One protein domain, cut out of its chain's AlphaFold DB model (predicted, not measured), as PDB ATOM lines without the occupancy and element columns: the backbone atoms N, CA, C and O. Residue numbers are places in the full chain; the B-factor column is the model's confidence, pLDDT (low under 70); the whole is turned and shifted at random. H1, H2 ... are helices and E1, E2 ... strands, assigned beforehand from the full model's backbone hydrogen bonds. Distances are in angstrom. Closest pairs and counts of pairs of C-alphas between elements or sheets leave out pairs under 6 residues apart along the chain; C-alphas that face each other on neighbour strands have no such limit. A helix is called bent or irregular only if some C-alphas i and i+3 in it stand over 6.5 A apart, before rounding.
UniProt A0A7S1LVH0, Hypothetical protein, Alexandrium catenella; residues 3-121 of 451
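Overview. This is residues 3 to 121 of the 451 residues of the protein "Hypothetical protein" of Alexandrium catenella (UniProt A0A7S1LVH0). A cluster of crossed helices has a long hairpin arm, E1 and E2, reaching away from one end, and this arm makes the length of the whole. H3 and H6 cross in the middle of the cluster, with H1, H2, H4 and H5 around them, and the chain runs from H6 straight into the arm. The printed part has 119 residues, with six named helices followed by two named strands, an antiparallel sheet in the order E1, E2; the class is mostly helix. It is compact, with a radius of gyration of the C-alphas of 15.3 A, yet elongated in outline, spanning 50 by 32 by 29 A.

Arrangement. Start at H1, residues 5 to 8, and H2, residues 11 to 20. Both touch residues 24 to 28 of H3, residues 24 to 35: the closest C-alphas are Cys 8 and Gly 25, 4.8 A, and Cys 13 and Ala 24, 4.8 A. H4, residues 38 to 45, is apart from H5, residues 54 to 73. H5 is irregular, with C-alphas 65 and 68 at 7.7 A, and has a kink of 61 degrees near residue 66. H5 touches H2, closest at the C-alphas of Thr 20 and Ala 66, 5.6 A. H6, residues 79 to 92, touches H3 at a steep tilt of 65 degrees, opposite ways, with the C-alphas of Tyr 30 and Phe 82 closest, 5.1 A. H6 touches H5, closest at the C-alphas of Leu 60 and Leu 83, 7.2 A. With its residues 84 to 89 alone it touches H4, where the C-alphas of Leu 45 and Ala 85 are closest, 6.2 A. Look next at the hairpin of E1, residues 93 to 99, and E2, residues 106 to 114: N 94 and O 113, 2.8 A, and N 107 and O 98, 2.7 A, are within hydrogen-bond range. E2 bends by 66 degrees at residue 109. Every O i to N i+4 pair is within range in H2, H3, H4 and H6; H5 has 14 of 16, and H1 is too short for such a pair.

Along the chain. Find C-alpha 5 at (181.118, 98.569, 209.190), where H1 begins. H2 is 14.4 A long, H3 16.5 A, H5 27.5 A and H6 19.8 A. E1 is 18.8 A long and E2 20.4 A, ending at C-alpha 114, (182.787, 108.654, 218.771).

Size, cuts and confidence. The two C-alphas farthest apart are Pro 68 and Asp 102, 49.9 A. The printed part has no cut and no long link. Mean pLDDT of the printed part is 88.3; residues 49 to 52 are under 70.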
ATOM      1  N   LEU A   3     183.400 105.083 212.234       80.44
ATOM      2  CA  LEU A   3     184.027 103.900 211.655       80.44
ATOM      3  C   LEU A   3     182.927 103.050 211.018       80.44
ATOM      4  O   LEU A   3     182.229 102.354 211.763       80.44
ATOM      5  N   PRO A   4     182.730 103.130 209.690       77.44
ATOM      6  CA  PRO A   4     181.722 102.341 208.994       77.44
ATOM      7  C   PRO A   4     182.001 100.847 209.140       77.44
ATOM      8  O   PRO A   4     183.159 100.434 209.247       77.44
ATOM      9  N   GLU A   5     180.957 100.024 209.101       77.88
ATOM     10  CA  GLU A   5     181.118  98.569 209.190       77.88
ATOM     11  C   GLU A   5     181.998  98.016 208.051       77.88
ATOM     12  O   GLU A   5     182.789  97.089 208.246       77.88
ATOM     13  N   GLU A   6     181.922  98.622 206.868       80.75
ATOM     14  CA  GLU A   6     182.686  98.236 205.684       80.75
ATOM     15  C   GLU A   6     184.197  98.395 205.887       80.75
ATOM     16  O   GLU A   6     184.974  97.621 205.323       80.75
ATOM     17  N   ALA A   7     184.626  99.337 206.734       80.25
ATOM     18  CA  ALA A   7     186.041  99.549 207.035       80.25
ATOM     19  C   ALA A   7     186.669  98.316 207.712       80.25
ATOM     20  O   ALA A   7     187.823  97.973 207.449       80.25
ATOM     21  N   CYS A   8     185.890  97.588 208.518       80.00
ATOM     22  CA  CYS A   8     186.316  96.348 209.167       80.00
ATOM     23  C   CYS A   8     186.400  95.163 208.188       80.00
ATOM     24  O   CYS A   8     187.051  94.163 208.477       80.00
ATOM     25  N   ARG A   9     185.742  95.247 207.025       85.38
ATOM     26  CA  ARG A   9     185.618  94.139 206.059       85.38
ATOM     27  C   ARG A   9     186.637  94.194 204.921       85.38
ATOM     28  O   ARG A   9     186.567  93.377 204.005       85.38
ATOM     29  N   THR A  10     187.581  95.134 204.954       88.75
ATOM     30  CA  THR A  10     188.623  95.216 203.922       88.75
ATOM     31  C   THR A  10     189.531  93.983 203.960       88.75
ATOM     32  O   THR A  10     189.816  93.434 205.028       88.75
ATOM     33  N   ALA A  11     190.025  93.560 202.791       89.56
ATOM     34  CA  ALA A  11     190.935  92.416 202.688       89.56
ATOM     35  C   ALA A  11     192.179  92.590 203.578       89.56
ATOM     36  O   ALA A  11     192.620  91.632 204.210       89.56
ATOM     37  N   LYS A  12     192.680  93.830 203.692       89.62
ATOM     38  CA  LYS A  12     193.838  94.164 204.522       89.62
ATOM     39  C   LYS A  12     193.557  93.992 206.017       89.62
ATOM     40  O   LYS A  12     194.360  93.369 206.703       89.62
ATOM     41  N   CYS A  13     192.416  94.472 206.522       90.75
ATOM     42  CA  CYS A  13     192.039  94.272 207.929       90.75
ATOM     43  C   CYS A  13     191.897  92.781 208.272       90.75
ATOM     44  O   CYS A  13     192.343  92.345 209.328       90.75
ATOM     45  N   GLN A  14     191.323  91.985 207.366       90.44
ATOM     46  CA  GLN A  14     191.166  90.541 207.566       90.44
ATOM     47  C   GLN A  14     192.501  89.781 207.522       90.44
ATOM     48  O   GLN A  14     192.684  88.814 208.258       90.44
ATOM     49  N   GLU A  15     193.424  90.190 206.651       90.94
ATOM     50  CA  GLU A  15     194.791  89.663 206.597       90.94
ATOM     51  C   GLU A  15     195.532  89.929 207.910       90.94
ATOM     52  O   GLU A  15     196.026  88.990 208.533       90.94
ATOM     53  N   LEU A  16     195.524  91.182 208.372       91.69
ATOM     54  CA  LEU A  16     196.174  91.585 209.620       91.69
ATOM     55  C   LEU A  16     195.560  90.889 210.834       91.69
ATOM     56  O   LEU A  16     196.297  90.414 211.694       91.69
ATOM     57  N   GLN A  17     194.234  90.747 210.886       92.69
ATOM     58  CA  GLN A  17     193.568  90.011 211.961       92.69
ATOM     59  C   GLN A  17     194.067  88.565 212.061       92.69
ATOM     60  O   GLN A  17     194.360  88.085 213.155       92.69
ATOM     61  N   ARG A  18     194.188  87.866 210.924       90.31
ATOM     62  CA  ARG A  18     194.709  86.491 210.898       90.31
ATOM     63  C   ARG A  18     196.166  86.408 211.360       90.31
ATOM     64  O   ARG A  18     196.555  85.374 211.891       90.31
ATOM     65  N   ALA A  19     196.947  87.468 211.159       87.81
ATOM     66  CA  ALA A  19     198.372  87.499 211.474       87.81
ATOM     67  C   ALA A  19     198.705  87.969 212.905       87.81
ATOM     68  O   ALA A  19     199.765  87.620 213.410       87.81
ATOM     69  N   THR A  20     197.844  88.764 213.555       88.31
ATOM     70  CA  THR A  20     198.245  89.585 214.726       88.31
ATOM     71  C   THR A  20     197.366  89.420 215.966       88.31
ATOM     72  O   THR A  20     197.578  90.108 216.958       88.31
ATOM     73  N   ALA A  21     196.359  88.541 215.920       86.56
ATOM     74  CA  ALA A  21     195.358  88.314 216.974       86.56
ATOM     75  C   ALA A  21     194.491  89.533 217.375       86.56
ATOM     76  O   ALA A  21     193.506  89.358 218.094       86.56
ATOM     77  N   PHE A  22     194.777  90.736 216.871       92.06
ATOM     78  CA  PHE A  22     193.889  91.896 216.961       92.06
ATOM     79  C   PHE A  22     192.713  91.768 215.991       92.06
ATOM     80  O   PHE A  22     192.870  91.282 214.871       92.06
ATOM     81  N   ASP A  23     191.525  92.221 216.391       91.06
ATOM     82  CA  ASP A  23     190.349  92.141 215.529       91.06
ATOM     83  C   ASP A  23     190.416  93.113 214.335       91.06
ATOM     84  O   ASP A  23     191.119  94.126 214.341       91.06
ATOM     85  N   ALA A  24     189.658  92.807 213.277       90.50
ATOM     86  CA  ALA A  24     189.618  93.626 212.063       90.50
ATOM     87  C   ALA A  24     189.146  95.071 212.319       90.50
ATOM     88  O   ALA A  24     189.506  95.976 211.565       90.50
ATOM     89  N   GLY A  25     188.332  95.289 213.356       89.94
ATOM     90  CA  GLY A  25     187.859  96.611 213.749       89.94
ATOM     91  C   GLY A  25     188.976  97.471 214.322       89.94
ATOM     92  O   GLY A  25     189.047  98.656 213.997       89.94
ATOM     93  N   MET A  26     189.901  96.871 215.075       92.38
ATOM     94  CA  MET A  26     191.075  97.583 215.575       92.38
ATOM     95  C   MET A  26     192.013  98.032 214.450       92.38
ATOM     96  O   MET A  26     192.537  99.151 214.457       92.38
ATOM     97  N   TRP A  27     192.178  97.185 213.431       94.19
ATOM     98  CA  TRP A  27     192.927  97.540 212.225       94.19
ATOM     99  C   TRP A  27     192.235  98.630 211.413       94.19
ATOM    100  O   TRP A  27     192.891  99.574 210.974       94.19
ATOM    101  N   ALA A  28     190.912  98.554 211.266       92.50
ATOM    102  CA  ALA A  28     190.136  99.599 210.612       92.50
ATOM    103  C   ALA A  28     190.272 100.945 211.339       92.50
ATOM    104  O   ALA A  28     190.512 101.965 210.698       92.50
ATOM    105  N   ALA A  29     190.183 100.947 212.672       91.62
ATOM    106  CA  ALA A  29     190.355 102.136 213.498       91.62
ATOM    107  C   ALA A  29     191.733 102.783 213.294       91.62
ATOM    108  O   ALA A  29     191.815 103.991 213.050       91.62
ATOM    109  N   TYR A  30     192.800 101.980 213.328       94.06
ATOM    110  CA  TYR A  30     194.158 102.452 213.067       94.06
ATOM    111  C   TYR A  30     194.314 103.020 211.654       94.06
ATOM    112  O   TYR A  30     194.776 104.146 211.508       94.06
ATOM    113  N   LEU A  31     193.901 102.284 210.618       92.50
ATOM    114  CA  LEU A  31     194.064 102.707 209.221       92.50
ATOM    115  C   LEU A  31     193.275 103.984 208.907       92.50
ATOM    116  O   LEU A  31     193.765 104.858 208.187       92.50
ATOM    117  N   VAL A  32     192.076 104.123 209.476       90.88
ATOM    118  CA  VAL A  32     191.294 105.357 209.377       90.88
ATOM    119  C   VAL A  32     192.033 106.503 210.061       90.88
ATOM    120  O   VAL A  32     192.205 107.549 209.445       90.88
ATOM    121  N   CYS A  33     192.539 106.322 211.284       91.56
ATOM    122  CA  CYS A  33     193.300 107.374 211.962       91.56
ATOM    123  C   CYS A  33     194.587 107.739 211.206       91.56
ATOM    124  O   CYS A  33     194.860 108.919 211.015       91.56
ATOM    125  N   ALA A  34     195.334 106.754 210.705       91.88
ATOM    126  CA  ALA A  34     196.582 106.962 209.973       91.88
ATOM    127  C   ALA A  34     196.389 107.724 208.650       91.88
ATOM    128  O   ALA A  34     197.311 108.386 208.180       91.88
ATOM    129  N   SER A  35     195.194 107.650 208.052       90.69
ATOM    130  CA  SER A  35     194.836 108.368 206.821       90.69
ATOM    131  C   SER A  35     194.023 109.649 207.056       90.69
ATOM    132  O   SER A  35     193.776 110.398 206.109       90.69
ATOM    133  N   SER A  36     193.616 109.926 208.299       90.31
ATOM    134  CA  SER A  36     192.795 111.091 208.645       90.31
ATOM    135  C   SER A  36     193.639 112.356 208.857       90.31
ATOM    136  O   SER A  36     194.810 112.275 209.236       90.31
ATOM    137  N   PRO A  37     193.059 113.559 208.682       92.31
ATOM    138  CA  PRO A  37     193.740 114.809 208.997       92.31
ATOM    139  C   PRO A  37     194.210 114.860 210.459       92.31
ATOM    140  O   PRO A  37     193.458 114.521 211.373       92.31
ATOM    141  N   ALA A  38     195.413 115.391 210.700       90.06
ATOM    142  CA  ALA A  38     196.034 115.432 212.032       90.06
ATOM    143  C   ALA A  38     195.145 116.063 213.120       90.06
ATOM    144  O   ALA A  38     195.163 115.631 214.269       90.06
ATOM    145  N   LYS A  39     194.327 117.061 212.758       89.50
ATOM    146  CA  LYS A  39     193.370 117.689 213.678       89.50
ATOM    147  C   LYS A  39     192.307 116.703 214.175       89.50
ATOM    148  O   LYS A  39     191.981 116.717 215.356       89.50
ATOM    149  N   GLU A  40     191.774 115.857 213.297       86.25
ATOM    150  CA  GLU A  40     190.747 114.871 213.656       86.25
ATOM    151  C   GLU A  40     191.332 113.755 214.519       86.25
ATOM    152  O   GLU A  40     190.735 113.368 215.523       86.25
ATOM    153  N   VAL A  41     192.542 113.301 214.178       88.50
ATOM    154  CA  VAL A  41     193.289 112.329 214.984       88.50
ATOM    155  C   VAL A  41     193.561 112.896 216.374       88.50
ATOM    156  O   VAL A  41     193.276 112.234 217.366       88.50
ATOM    157  N   ALA A  42     194.014 114.149 216.474       89.44
ATOM    158  CA  ALA A  42     194.241 114.808 217.757       89.44
ATOM    159  C   ALA A  42     192.964 114.897 218.611       89.44
ATOM    160  O   ALA A  42     193.036 114.744 219.828       89.44
ATOM    161  N   GLU A  43     191.788 115.094 218.008       88.38
ATOM    162  CA  GLU A  43     190.516 115.079 218.743       88.38
ATOM    163  C   GLU A  43     190.156 113.693 219.292       88.38
ATOM    164  O   GLU A  43     189.604 113.611 220.390       88.38
ATOM    165  N   VAL A  44     190.465 112.619 218.558       86.25
ATOM    166  CA  VAL A  44     190.285 111.235 219.030       86.25
ATOM    167  C   VAL A  44     191.282 110.921 220.140       86.25
ATOM    168  O   VAL A  44     190.887 110.445 221.200       86.25
ATOM    169  N   LEU A  45     192.557 111.247 219.933       88.38
ATOM    170  CA  LEU A  45     193.613 111.034 220.918       88.38
ATOM    171  C   LEU A  45     193.407 111.882 222.180       88.38
ATOM    172  O   LEU A  45     193.789 111.457 223.259       88.38
ATOM    173  N   ALA A  46     192.730 113.030 222.102       87.56
ATOM    174  CA  ALA A  46     192.354 113.815 223.281       87.56
ATOM    175  C   ALA A  46     191.287 113.140 224.167       87.56
ATOM    176  O   ALA A  46     191.023 113.616 225.270       87.56
ATOM    177  N   LEU A  47     190.639 112.071 223.688       84.62
ATOM    178  CA  LEU A  47     189.752 111.222 224.494       84.62
ATOM    179  C   LEU A  47     190.509 110.084 225.185       84.62
ATOM    180  O   LEU A  47     189.924 109.366 225.994       84.62
ATOM    181  N   HIS A  48     191.790 109.906 224.862       76.62
ATOM    182  CA  HIS A  48     192.647 108.973 225.564       76.62
ATOM    183  C   HIS A  48     192.854 109.457 227.003       76.62
ATOM    184  O   HIS A  48     193.272 110.590 227.241       76.62
ATOM    185  N   SER A  49     192.574 108.582 227.962       66.62
ATOM    186  CA  SER A  49     193.094 108.719 229.321       66.62
ATOM    187  C   SER A  49     194.438 107.992 229.373       66.62
ATOM    188  O   SER A  49     194.517 106.917 228.780       66.62
ATOM    189  N   PRO A  50     195.479 108.508 230.055       63.12
ATOM    190  CA  PRO A  50     196.664 107.706 230.352       63.12
ATOM    191  C   PRO A  50     196.203 106.479 231.142       63.12
ATOM    192  O   PRO A  50     195.520 106.621 232.156       63.12
ATOM    193  N   MET A  51     196.461 105.290 230.601       57.12
ATOM    194  CA  MET A  51     195.821 104.056 231.054       57.12
ATOM    195  C   MET A  51     196.871 103.037 231.478       57.12
ATOM    196  O   MET A  51     197.500 102.390 230.650       57.12
ATOM    197  N   ASP A  52     196.987 102.874 232.787       69.19
ATOM    198  CA  ASP A  52     197.585 101.755 233.519       69.19
ATOM    199  C   ASP A  52     196.599 100.576 233.674       69.19
ATOM    200  O   ASP A  52     196.750  99.719 234.542       69.19
ATOM    201  N   SER A  53     195.568 100.533 232.824       78.12
ATOM    202  CA  SER A  53     194.524  99.514 232.867       78.12
ATOM    203  C   SER A  53     195.055  98.155 232.411       78.12
ATOM    204  O   SER A  53     195.925  98.064 231.536       78.12
ATOM    205  N   ASN A  54     194.476  97.070 232.932       83.12
ATOM    206  CA  ASN A  54     194.901  95.710 232.579       83.12
ATOM    207  C   ASN A  54     194.772  95.453 231.071       83.12
ATOM    208  O   ASN A  54     195.569  94.735 230.469       83.12
ATOM    209  N   LYS A  55     193.761  96.065 230.446       83.75
ATOM    210  CA  LYS A  55     193.523  95.971 229.005       83.75
ATOM    211  C   LYS A  55     194.613  96.662 228.191       83.75
ATOM    212  O   LYS A  55     195.041  96.106 227.185       83.75
ATOM    213  N   ALA A  56     195.029  97.858 228.601       84.69
ATOM    214  CA  ALA A  56     196.063  98.606 227.894       84.69
ATOM    215  C   ALA A  56     197.406  97.867 227.946       84.69
ATOM    216  O   ALA A  56     198.045  97.721 226.908       84.69
ATOM    217  N   LEU A  57     197.768  97.328 229.116       88.38
ATOM    218  CA  LEU A  57     198.977  96.518 229.294       88.38
ATOM    219  C   LEU A  57     198.943  95.249 228.432       88.38
ATOM    220  O   LEU A  57     199.873  95.000 227.675       88.38
ATOM    221  N   LEU A  58     197.831  94.506 228.454       88.62
ATOM    222  CA  LEU A  58     197.672  93.306 227.628       88.62
ATOM    223  C   LEU A  58     197.801  93.605 226.126       88.62
ATOM    224  O   LEU A  58     198.370  92.814 225.376       88.62
ATOM    225  N   TRP A  59     197.231  94.719 225.664       90.50
ATOM    226  CA  TRP A  59     197.312  95.115 224.257       90.50
ATOM    227  C   TRP A  59     198.705  95.585 223.863       90.50
ATOM    228  O   TRP A  59     199.104  95.326 222.733       90.50
ATOM    229  N   LEU A  60     199.432  96.241 224.768       90.81
ATOM    230  CA  LEU A  60     200.827  96.609 224.551       90.81
ATOM    231  C   LEU A  60     201.698  95.354 224.394       90.81
ATOM    232  O   LEU A  60     202.363  95.220 223.375       90.81
ATOM    233  N   ASP A  61     201.593  94.393 225.317       91.56
ATOM    234  CA  ASP A  61     202.353  93.136 225.251       91.56
ATOM    235  C   ASP A  61     202.062  92.354 223.955       91.56
ATOM    236  O   ASP A  61     202.969  91.830 223.303       91.56
ATOM    237  N   LEU A  62     200.785  92.284 223.554       92.56
ATOM    238  CA  LEU A  62     200.389  91.632 222.304       92.56
ATOM    239  C   LEU A  62     200.924  92.380 221.076       92.56
ATOM    240  O   LEU A  62     201.300  91.749 220.086       92.56
ATOM    241  N   LEU A  63     200.946  93.713 221.131       92.94
ATOM    242  CA  LEU A  63     201.430  94.543 220.039       92.94
ATOM    243  C   LEU A  63     202.936  94.378 219.844       92.94
ATOM    244  O   LEU A  63     203.358  94.145 218.713       92.94
ATOM    245  N   ASP A  64     203.707  94.413 220.929       92.38
ATOM    246  CA  ASP A  64     205.157  94.209 220.916       92.38
ATOM    247  C   ASP A  64     205.512  92.823 220.351       92.38
ATOM    248  O   ASP A  64     206.418  92.682 219.528       92.38
ATOM    249  N   ALA A  65     204.748  91.788 220.720       93.00
ATOM    250  CA  ALA A  65     204.936  90.437 220.194       93.00
ATOM    251  C   ALA A  65     204.612  90.316 218.689       93.00
ATOM    252  O   ALA A  65     205.235  89.519 217.983       93.00
ATOM    253  N   ALA A  66     203.638  91.083 218.191       93.81
ATOM    254  CA  ALA A  66     203.191  91.039 216.799       93.81
ATOM    255  C   ALA A  66     203.909  92.047 215.882       93.81
ATOM    256  O   ALA A  66     203.773  91.959 214.657       93.81
ATOM    257  N   GLU A  67     204.671  92.995 216.435       92.19
ATOM    258  CA  GLU A  67     205.234  94.135 215.703       92.19
ATOM    259  C   GLU A  67     206.047  93.753 214.451       92.19
ATOM    260  O   GLU A  67     205.820  94.378 213.410       92.19
ATOM    261  N   PRO A  68     206.923  92.722 214.461       92.88
ATOM    262  CA  PRO A  68     207.666  92.335 213.261       92.88
ATOM    263  C   PRO A  68     206.746  91.961 212.088       92.88
ATOM    264  O   PRO A  68     206.915  92.466 210.981       92.88
ATOM    265  N   LEU A  69     205.707  91.159 212.354       92.12
ATOM    266  CA  LEU A  69     204.719  90.746 211.349       92.12
ATOM    267  C   LEU A  69     203.909  91.941 210.832       92.12
ATOM    268  O   LEU A  69     203.568  92.018 209.651       92.12
ATOM    269  N   ILE A  70     203.597  92.885 211.722       93.88
ATOM    270  CA  ILE A  70     202.864  94.098 211.362       93.88
ATOM    271  C   ILE A  70     203.710  94.967 210.434       93.88
ATOM    272  O   ILE A  70     203.187  95.466 209.439       93.88
ATOM    273  N   ARG A  71     205.004  95.142 210.726       94.00
ATOM    274  CA  ARG A  71     205.911  95.975 209.922       94.00
ATOM    275  C   ARG A  71     206.200  95.383 208.546       94.00
ATOM    276  O   ARG A  71     206.308  96.149 207.591       94.00
ATOM    277  N   ASP A  72     206.220  94.059 208.419       92.88
ATOM    278  CA  ASP A  72     206.274  93.392 207.112       92.88
ATOM    279  C   ASP A  72     205.041  93.736 206.257       92.88
ATOM    280  O   ASP A  72     205.141  93.985 205.055       92.88
ATOM    281  N   ALA A  73     203.862  93.805 206.884       90.81
ATOM    282  CA  ALA A  73     202.604  94.106 206.208       90.81
ATOM    283  C   ALA A  73     202.341  95.613 206.008       90.81
ATOM    284  O   ALA A  73     201.628  95.986 205.068       90.81
ATOM    285  N   ILE A  74     202.843  96.464 206.907       93.12
ATOM    286  CA  ILE A  74     202.692  97.925 206.944       93.12
ATOM    287  C   ILE A  74     204.041  98.538 207.370       93.12
ATOM    288  O   ILE A  74     204.254  98.811 208.553       93.12
ATOM    289  N   PRO A  75     204.954  98.833 206.429       93.69
ATOM    290  CA  PRO A  75     206.274  99.372 206.772       93.69
ATOM    291  C   PRO A  75     206.229 100.694 207.555       93.69
ATOM    292  O   PRO A  75     207.075 100.943 208.411       93.69
ATOM    293  N   SER A  76     205.211 101.527 207.315       93.31
ATOM    294  CA  SER A  76     204.982 102.799 208.014       93.31
ATOM    295  C   SER A  76     204.183 102.657 209.318       93.31
ATOM    296  O   SER A  76     203.524 103.609 209.731       93.31
ATOM    297  N   PHE A  77     204.164 101.469 209.931       95.00
ATOM    298  CA  PHE A  77     203.376 101.213 211.132       95.00
ATOM    299  C   PHE A  77     203.796 102.093 212.321       95.00
ATOM    300  O   PHE A  77     204.973 102.127 212.697       95.00
ATOM    301  N   ASP A  78     202.806 102.750 212.928       94.88
ATOM    302  CA  ASP A  78     202.913 103.509 214.172       94.88
ATOM    303  C   ASP A  78     202.143 102.782 215.289       94.88
ATOM    304  O   ASP A  78     200.915 102.871 215.395       94.88
ATOM    305  N   GLY A  79     202.885 102.062 216.134       92.88
ATOM    306  CA  GLY A  79     202.323 101.323 217.265       92.88
ATOM    307  C   GLY A  79     201.702 102.216 218.340       92.88
ATOM    308  O   GLY A  79     200.706 101.835 218.953       92.88
ATOM    309  N   THR A  80     202.212 103.440 218.515       90.75
ATOM    310  CA  THR A  80     201.653 104.394 219.483       90.75
ATOM    311  C   THR A  80     200.286 104.878 219.014       90.75
ATOM    312  O   THR A  80     199.322 104.878 219.783       90.75
ATOM    313  N   LEU A  81     200.172 105.239 217.732       92.56
ATOM    314  CA  LEU A  81     198.890 105.597 217.133       92.56
ATOM    315  C   LEU A  81     197.904 104.429 217.198       92.56
ATOM    316  O   LEU A  81     196.752 104.642 217.576       92.56
ATOM    317  N   PHE A  82     198.343 103.208 216.866       93.38
ATOM    318  CA  PHE A  82     197.502 102.013 216.950       93.38
ATOM    319  C   PHE A  82     196.925 101.834 218.352       93.38
ATOM    320  O   PHE A  82     195.705 101.735 218.499       93.38
ATOM    321  N   LEU A  83     197.776 101.831 219.378       90.94
ATOM    322  CA  LEU A  83     197.350 101.594 220.751       90.94
ATOM    323  C   LEU A  83     196.407 102.700 221.244       90.94
ATOM    324  O   LEU A  83     195.307 102.412 221.720       90.94
ATOM    325  N   HIS A  84     196.793 103.969 221.095       90.25
ATOM    326  CA  HIS A  84     196.003 105.083 221.622       90.25
ATOM    327  C   HIS A  84     194.671 105.267 220.893       90.25
ATOM    328  O   HIS A  84     193.651 105.494 221.551       90.25
ATOM    329  N   ALA A  85     194.649 105.151 219.560       91.00
ATOM    330  CA  ALA A  85     193.413 105.262 218.792       91.00
ATOM    331  C   ALA A  85     192.438 104.143 219.167       91.00
ATOM    332  O   ALA A  85     191.263 104.415 219.414       91.00
ATOM    333  N   ASN A  86     192.925 102.904 219.276       91.12
ATOM    334  CA  ASN A  86     192.083 101.773 219.644       91.12
ATOM    335  C   ASN A  86     191.548 101.879 221.069       91.12
ATOM    336  O   ASN A  86     190.352 101.702 221.273       91.12
ATOM    337  N   LEU A  87     192.375 102.251 222.046       89.50
ATOM    338  CA  LEU A  87     191.895 102.479 223.413       89.50
ATOM    339  C   LEU A  87     190.836 103.585 223.461       89.50
ATOM    340  O   LEU A  87     189.781 103.403 224.070       89.50
ATOM    341  N   ALA A  88     191.082 104.714 222.788       89.88
ATOM    342  CA  ALA A  88     190.126 105.812 222.733       89.88
ATOM    343  C   ALA A  88     188.803 105.361 222.100       89.88
ATOM    344  O   ALA A  88     187.739 105.601 222.665       89.88
ATOM    345  N   ILE A  89     188.851 104.672 220.962       89.31
ATOM    346  CA  ILE A  89     187.656 104.259 220.226       89.31
ATOM    347  C   ILE A  89     186.905 103.156 220.974       89.31
ATOM    348  O   ILE A  89     185.715 103.320 221.226       89.31
ATOM    349  N   SER A  90     187.567 102.077 221.394       87.69
ATOM    350  CA  SER A  90     186.917 100.927 222.040       87.69
ATOM    351  C   SER A  90     186.224 101.266 223.360       87.69
ATOM    352  O   SER A  90     185.279 100.577 223.738       87.69
ATOM    353  N   LEU A  91     186.675 102.308 224.064       88.62
ATOM    354  CA  LEU A  91     186.122 102.700 225.366       88.62
ATOM    355  C   LEU A  91     185.119 103.855 225.289       88.62
ATOM    356  O   LEU A  91     184.345 104.040 226.222       88.62
ATOM    357  N   ASN A  92     185.110 104.621 224.192       90.81
ATOM    358  CA  ASN A  92     184.285 105.829 224.062       90.81
ATOM    359  C   ASN A  92     183.269 105.774 222.914       90.81
ATOM    360  O   ASN A  92     182.475 106.709 222.756       90.81
ATOM    361  N   CYS A  93     183.310 104.745 222.065       90.44
ATOM    362  CA  CYS A  93     182.418 104.664 220.919       90.44
ATOM    363  C   CYS A  93     181.008 104.203 221.299       90.44
ATOM    364  O   CYS A  93     180.766 103.518 222.290       90.44
ATOM    365  N   PHE A  94     180.061 104.579 220.448       90.94
ATOM    366  CA  PHE A  94     178.688 104.107 220.467       90.94
ATOM    367  C   PHE A  94     178.452 103.284 219.208       90.94
ATOM    368  O   PHE A  94     178.810 103.714 218.111       90.94
ATOM    369  N   GLY A  95     177.818 102.122 219.361       88.81
ATOM    370  CA  GLY A  95     177.286 101.389 218.220       88.81
ATOM    371  C   GLY A  95     176.171 102.197 217.558       88.81
ATOM    372  O   GLY A  95     175.193 102.569 218.210       88.81
ATOM    373  N   CYS A  96     176.323 102.473 216.270       88.31
ATOM    374  CA  CYS A  96     175.350 103.192 215.468       88.31
ATOM    375  C   CYS A  96     174.461 102.173 214.755       88.31
ATOM    376  O   CYS A  96     174.913 101.446 213.873       88.31
ATOM    377  N   GLN A  97     173.187 102.121 215.136       87.00
ATOM    378  CA  GLN A  97     172.203 101.250 214.504       87.00
ATOM    379  C   GLN A  97     170.972 102.067 214.139       87.00
ATOM    380  O   GLN A  97     170.348 102.697 214.998       87.00
ATOM    381  N   LEU A  98     170.619 102.056 212.857       86.50
ATOM    382  CA  LEU A  98     169.475 102.813 212.369       86.50
ATOM    383  C   LEU A  98     168.190 101.990 212.503       86.50
ATOM    384  O   LEU A  98     168.221 100.767 212.390       86.50
ATOM    385  N   PRO A  99     167.034 102.619 212.764       88.12
ATOM    386  CA  PRO A  99     165.753 101.938 212.646       88.12
ATOM    387  C   PRO A  99     165.449 101.587 211.185       88.12
ATOM    388  O   PRO A  99     165.793 102.343 210.279       88.12
ATOM    389  N   MET A 100     164.723 100.487 210.952       89.31
ATOM    390  CA  MET A 100     164.067 100.297 209.654       89.31
ATOM    391  C   MET A 100     163.096 101.463 209.389       89.31
ATOM    392  O   MET A 100     162.456 101.921 210.343       89.31
ATOM    393  N   PRO A 101     162.921 101.913 208.129       88.94
ATOM    394  CA  PRO A 101     162.013 103.018 207.804       88.94
ATOM    395  C   PRO A 101     160.565 102.791 208.265       88.94
ATOM    396  O   PRO A 101     159.872 103.737 208.625       88.94
ATOM    397  N   ASP A 102     160.121 101.534 208.302       90.25
ATOM    398  CA  ASP A 102     158.787 101.132 208.757       90.25
ATOM    399  C   ASP A 102     158.663 100.992 210.288       90.25
ATOM    400  O   ASP A 102     157.588 100.675 210.794       90.25
ATOM    401  N   GLY A 103     159.756 101.171 211.038       87.81
ATOM    402  CA  GLY A 103     159.787 101.025 212.492       87.81
ATOM    403  C   GLY A 103     159.554  99.603 213.016       87.81
ATOM    404  O   GLY A 103     159.351  99.430 214.218       87.81
ATOM    405  N   SER A 104     159.586  98.566 212.177       84.56
ATOM    406  CA  SER A 104     159.239  97.198 212.595       84.56
ATOM    407  C   SER A 104     160.323  96.536 213.456       84.56
ATOM    408  O   SER A 104     160.039  95.808 214.416       84.56
ATOM    409  N   ARG A 105     161.596  96.805 213.145       87.62
ATOM    410  CA  ARG A 105     162.773  96.192 213.779       87.62
ATOM    411  C   ARG A 105     163.982  97.140 213.782       87.62
ATOM    412  O   ARG A 105     163.939  98.181 213.122       87.62
ATOM    413  N   PRO A 106     165.055  96.839 214.536       87.44
ATOM    414  CA  PRO A 106     166.346  97.463 214.276       87.44
ATOM    415  C   PRO A 106     166.736  97.201 212.821       87.44
ATOM    416  O   PRO A 106     166.548  96.088 212.315       87.44
ATOM    417  N   GLY A 107     167.160  98.259 212.145       85.62
ATOM    418  CA  GLY A 107     167.744  98.194 210.820       85.62
ATOM    419  C   GLY A 107     169.234  97.911 210.922       85.62
ATOM    420  O   GLY A 107     169.705  97.292 211.887       85.62
ATOM    421  N   ASP A 108     169.953  98.359 209.908       81.69
ATOM    422  CA  ASP A 108     171.344  97.988 209.729       81.69
ATOM    423  C   ASP A 108     172.231  98.649 210.785       81.69
ATOM    424  O   ASP A 108     172.038  99.802 211.201       81.69
ATOM    425  N   PHE A 109     173.187  97.859 211.262       85.38
ATOM    426  CA  PHE A 109     174.325  98.390 211.984       85.38
ATOM    427  C   PHE A 109     175.186  99.136 210.967       85.38
ATOM    428  O   PHE A 109     175.533  98.579 209.938       85.38
ATOM    429  N   VAL A 110     175.475 100.408 211.226       83.69
ATOM    430  CA  VAL A 110     176.195 101.261 210.265       83.69
ATOM    431  C   VAL A 110     177.626 101.556 210.704       83.69
ATOM    432  O   VAL A 110     178.361 102.223 209.983       83.69
ATOM    433  N   GLY A 111     178.032 101.077 211.883       85.56
ATOM    434  CA  GLY A 111     179.383 101.249 212.404       85.56
ATOM    435  C   GLY A 111     179.436 101.812 213.821       85.56
ATOM    436  O   GLY A 111     178.452 101.798 214.561       85.56
ATOM    437  N   TYR A 112     180.600 102.331 214.200       86.81
ATOM    438  CA  TYR A 112     180.849 102.917 215.517       86.81
ATOM    439  C   TYR A 112     181.113 104.415 215.415       86.81
ATOM    440  O   TYR A 112     181.912 104.859 214.596       86.81
ATOM    441  N   GLY A 113     180.463 105.204 216.266       87.56
ATOM    442  CA  GLY A 113     180.638 106.653 216.325       87.56
ATOM    443  C   GLY A 113     181.253 107.097 217.644       87.56
ATOM    444  O   GLY A 113     180.804 106.689 218.714       87.56
ATOM    445  N   VAL A 114     182.252 107.975 217.584       88.25
ATOM    446  CA  VAL A 114     182.787 108.654 218.771       88.25
ATOM    447  C   VAL A 114     182.160 110.040 218.884       88.25
ATOM    448  O   VAL A 114     182.376 110.912 218.037       88.25
ATOM    449  N   PHE A 115     181.395 110.240 219.956       89.69
ATOM    450  CA  PHE A 115     180.597 111.439 220.198       89.69
ATOM    451  C   PHE A 115     181.145 112.211 221.395       89.69
ATOM    452  O   PHE A 115     180.853 111.861 222.536       89.69
ATOM    453  N   ARG A 116     181.896 113.292 221.139       86.62
ATOM    454  CA  ARG A 116     182.680 114.016 222.162       86.62
ATOM    455  C   ARG A 116     181.911 114.331 223.448       86.62
ATOM    456  O   ARG A 116     182.476 114.242 224.530       86.62
ATOM    457  N   LEU A 117     180.653 114.760 223.359       89.81
ATOM    458  CA  LEU A 117     179.860 115.067 224.556       89.81
ATOM    459  C   LEU A 117     179.271 113.811 225.201       89.81
ATOM    460  O   LEU A 117     179.260 113.709 226.422       89.81
ATOM    461  N   ALA A 118     178.802 112.860 224.397       93.00
ATOM    462  CA  ALA A 118     178.096 111.696 224.911       93.00
ATOM    463  C   ALA A 118     179.029 110.653 225.539       93.00
ATOM    464  O   ALA A 118     178.637 110.012 226.509       93.00
ATOM    465  N   CYS A 119     180.271 110.520 225.060       92.44
ATOM    466  CA  CYS A 119     181.237 109.578 225.636       92.44
ATOM    467  C   CYS A 119     181.677 109.935 227.063       92.44
ATOM    468  O   CYS A 119     182.268 109.109 227.742       92.44
ATOM    469  N   ARG A 120     181.351 111.141 227.548       91.56
ATOM    470  CA  ARG A 120     181.602 111.563 228.934       91.56
ATOM    471  C   ARG A 120     180.555 111.062 229.930       91.56
ATOM    472  O   ARG A 120     180.729 111.255 231.127       91.56
ATOM    473  N   MET A 121     179.439 110.503 229.458       96.00
ATOM    474  CA  MET A 121     178.392 109.998 230.345       96.00
ATOM    475  C   MET A 121     178.816 108.660 230.939       96.00
ATOM    476  O   MET A 121     179.071 107.705 230.203       96.00
TER     477      MET A 121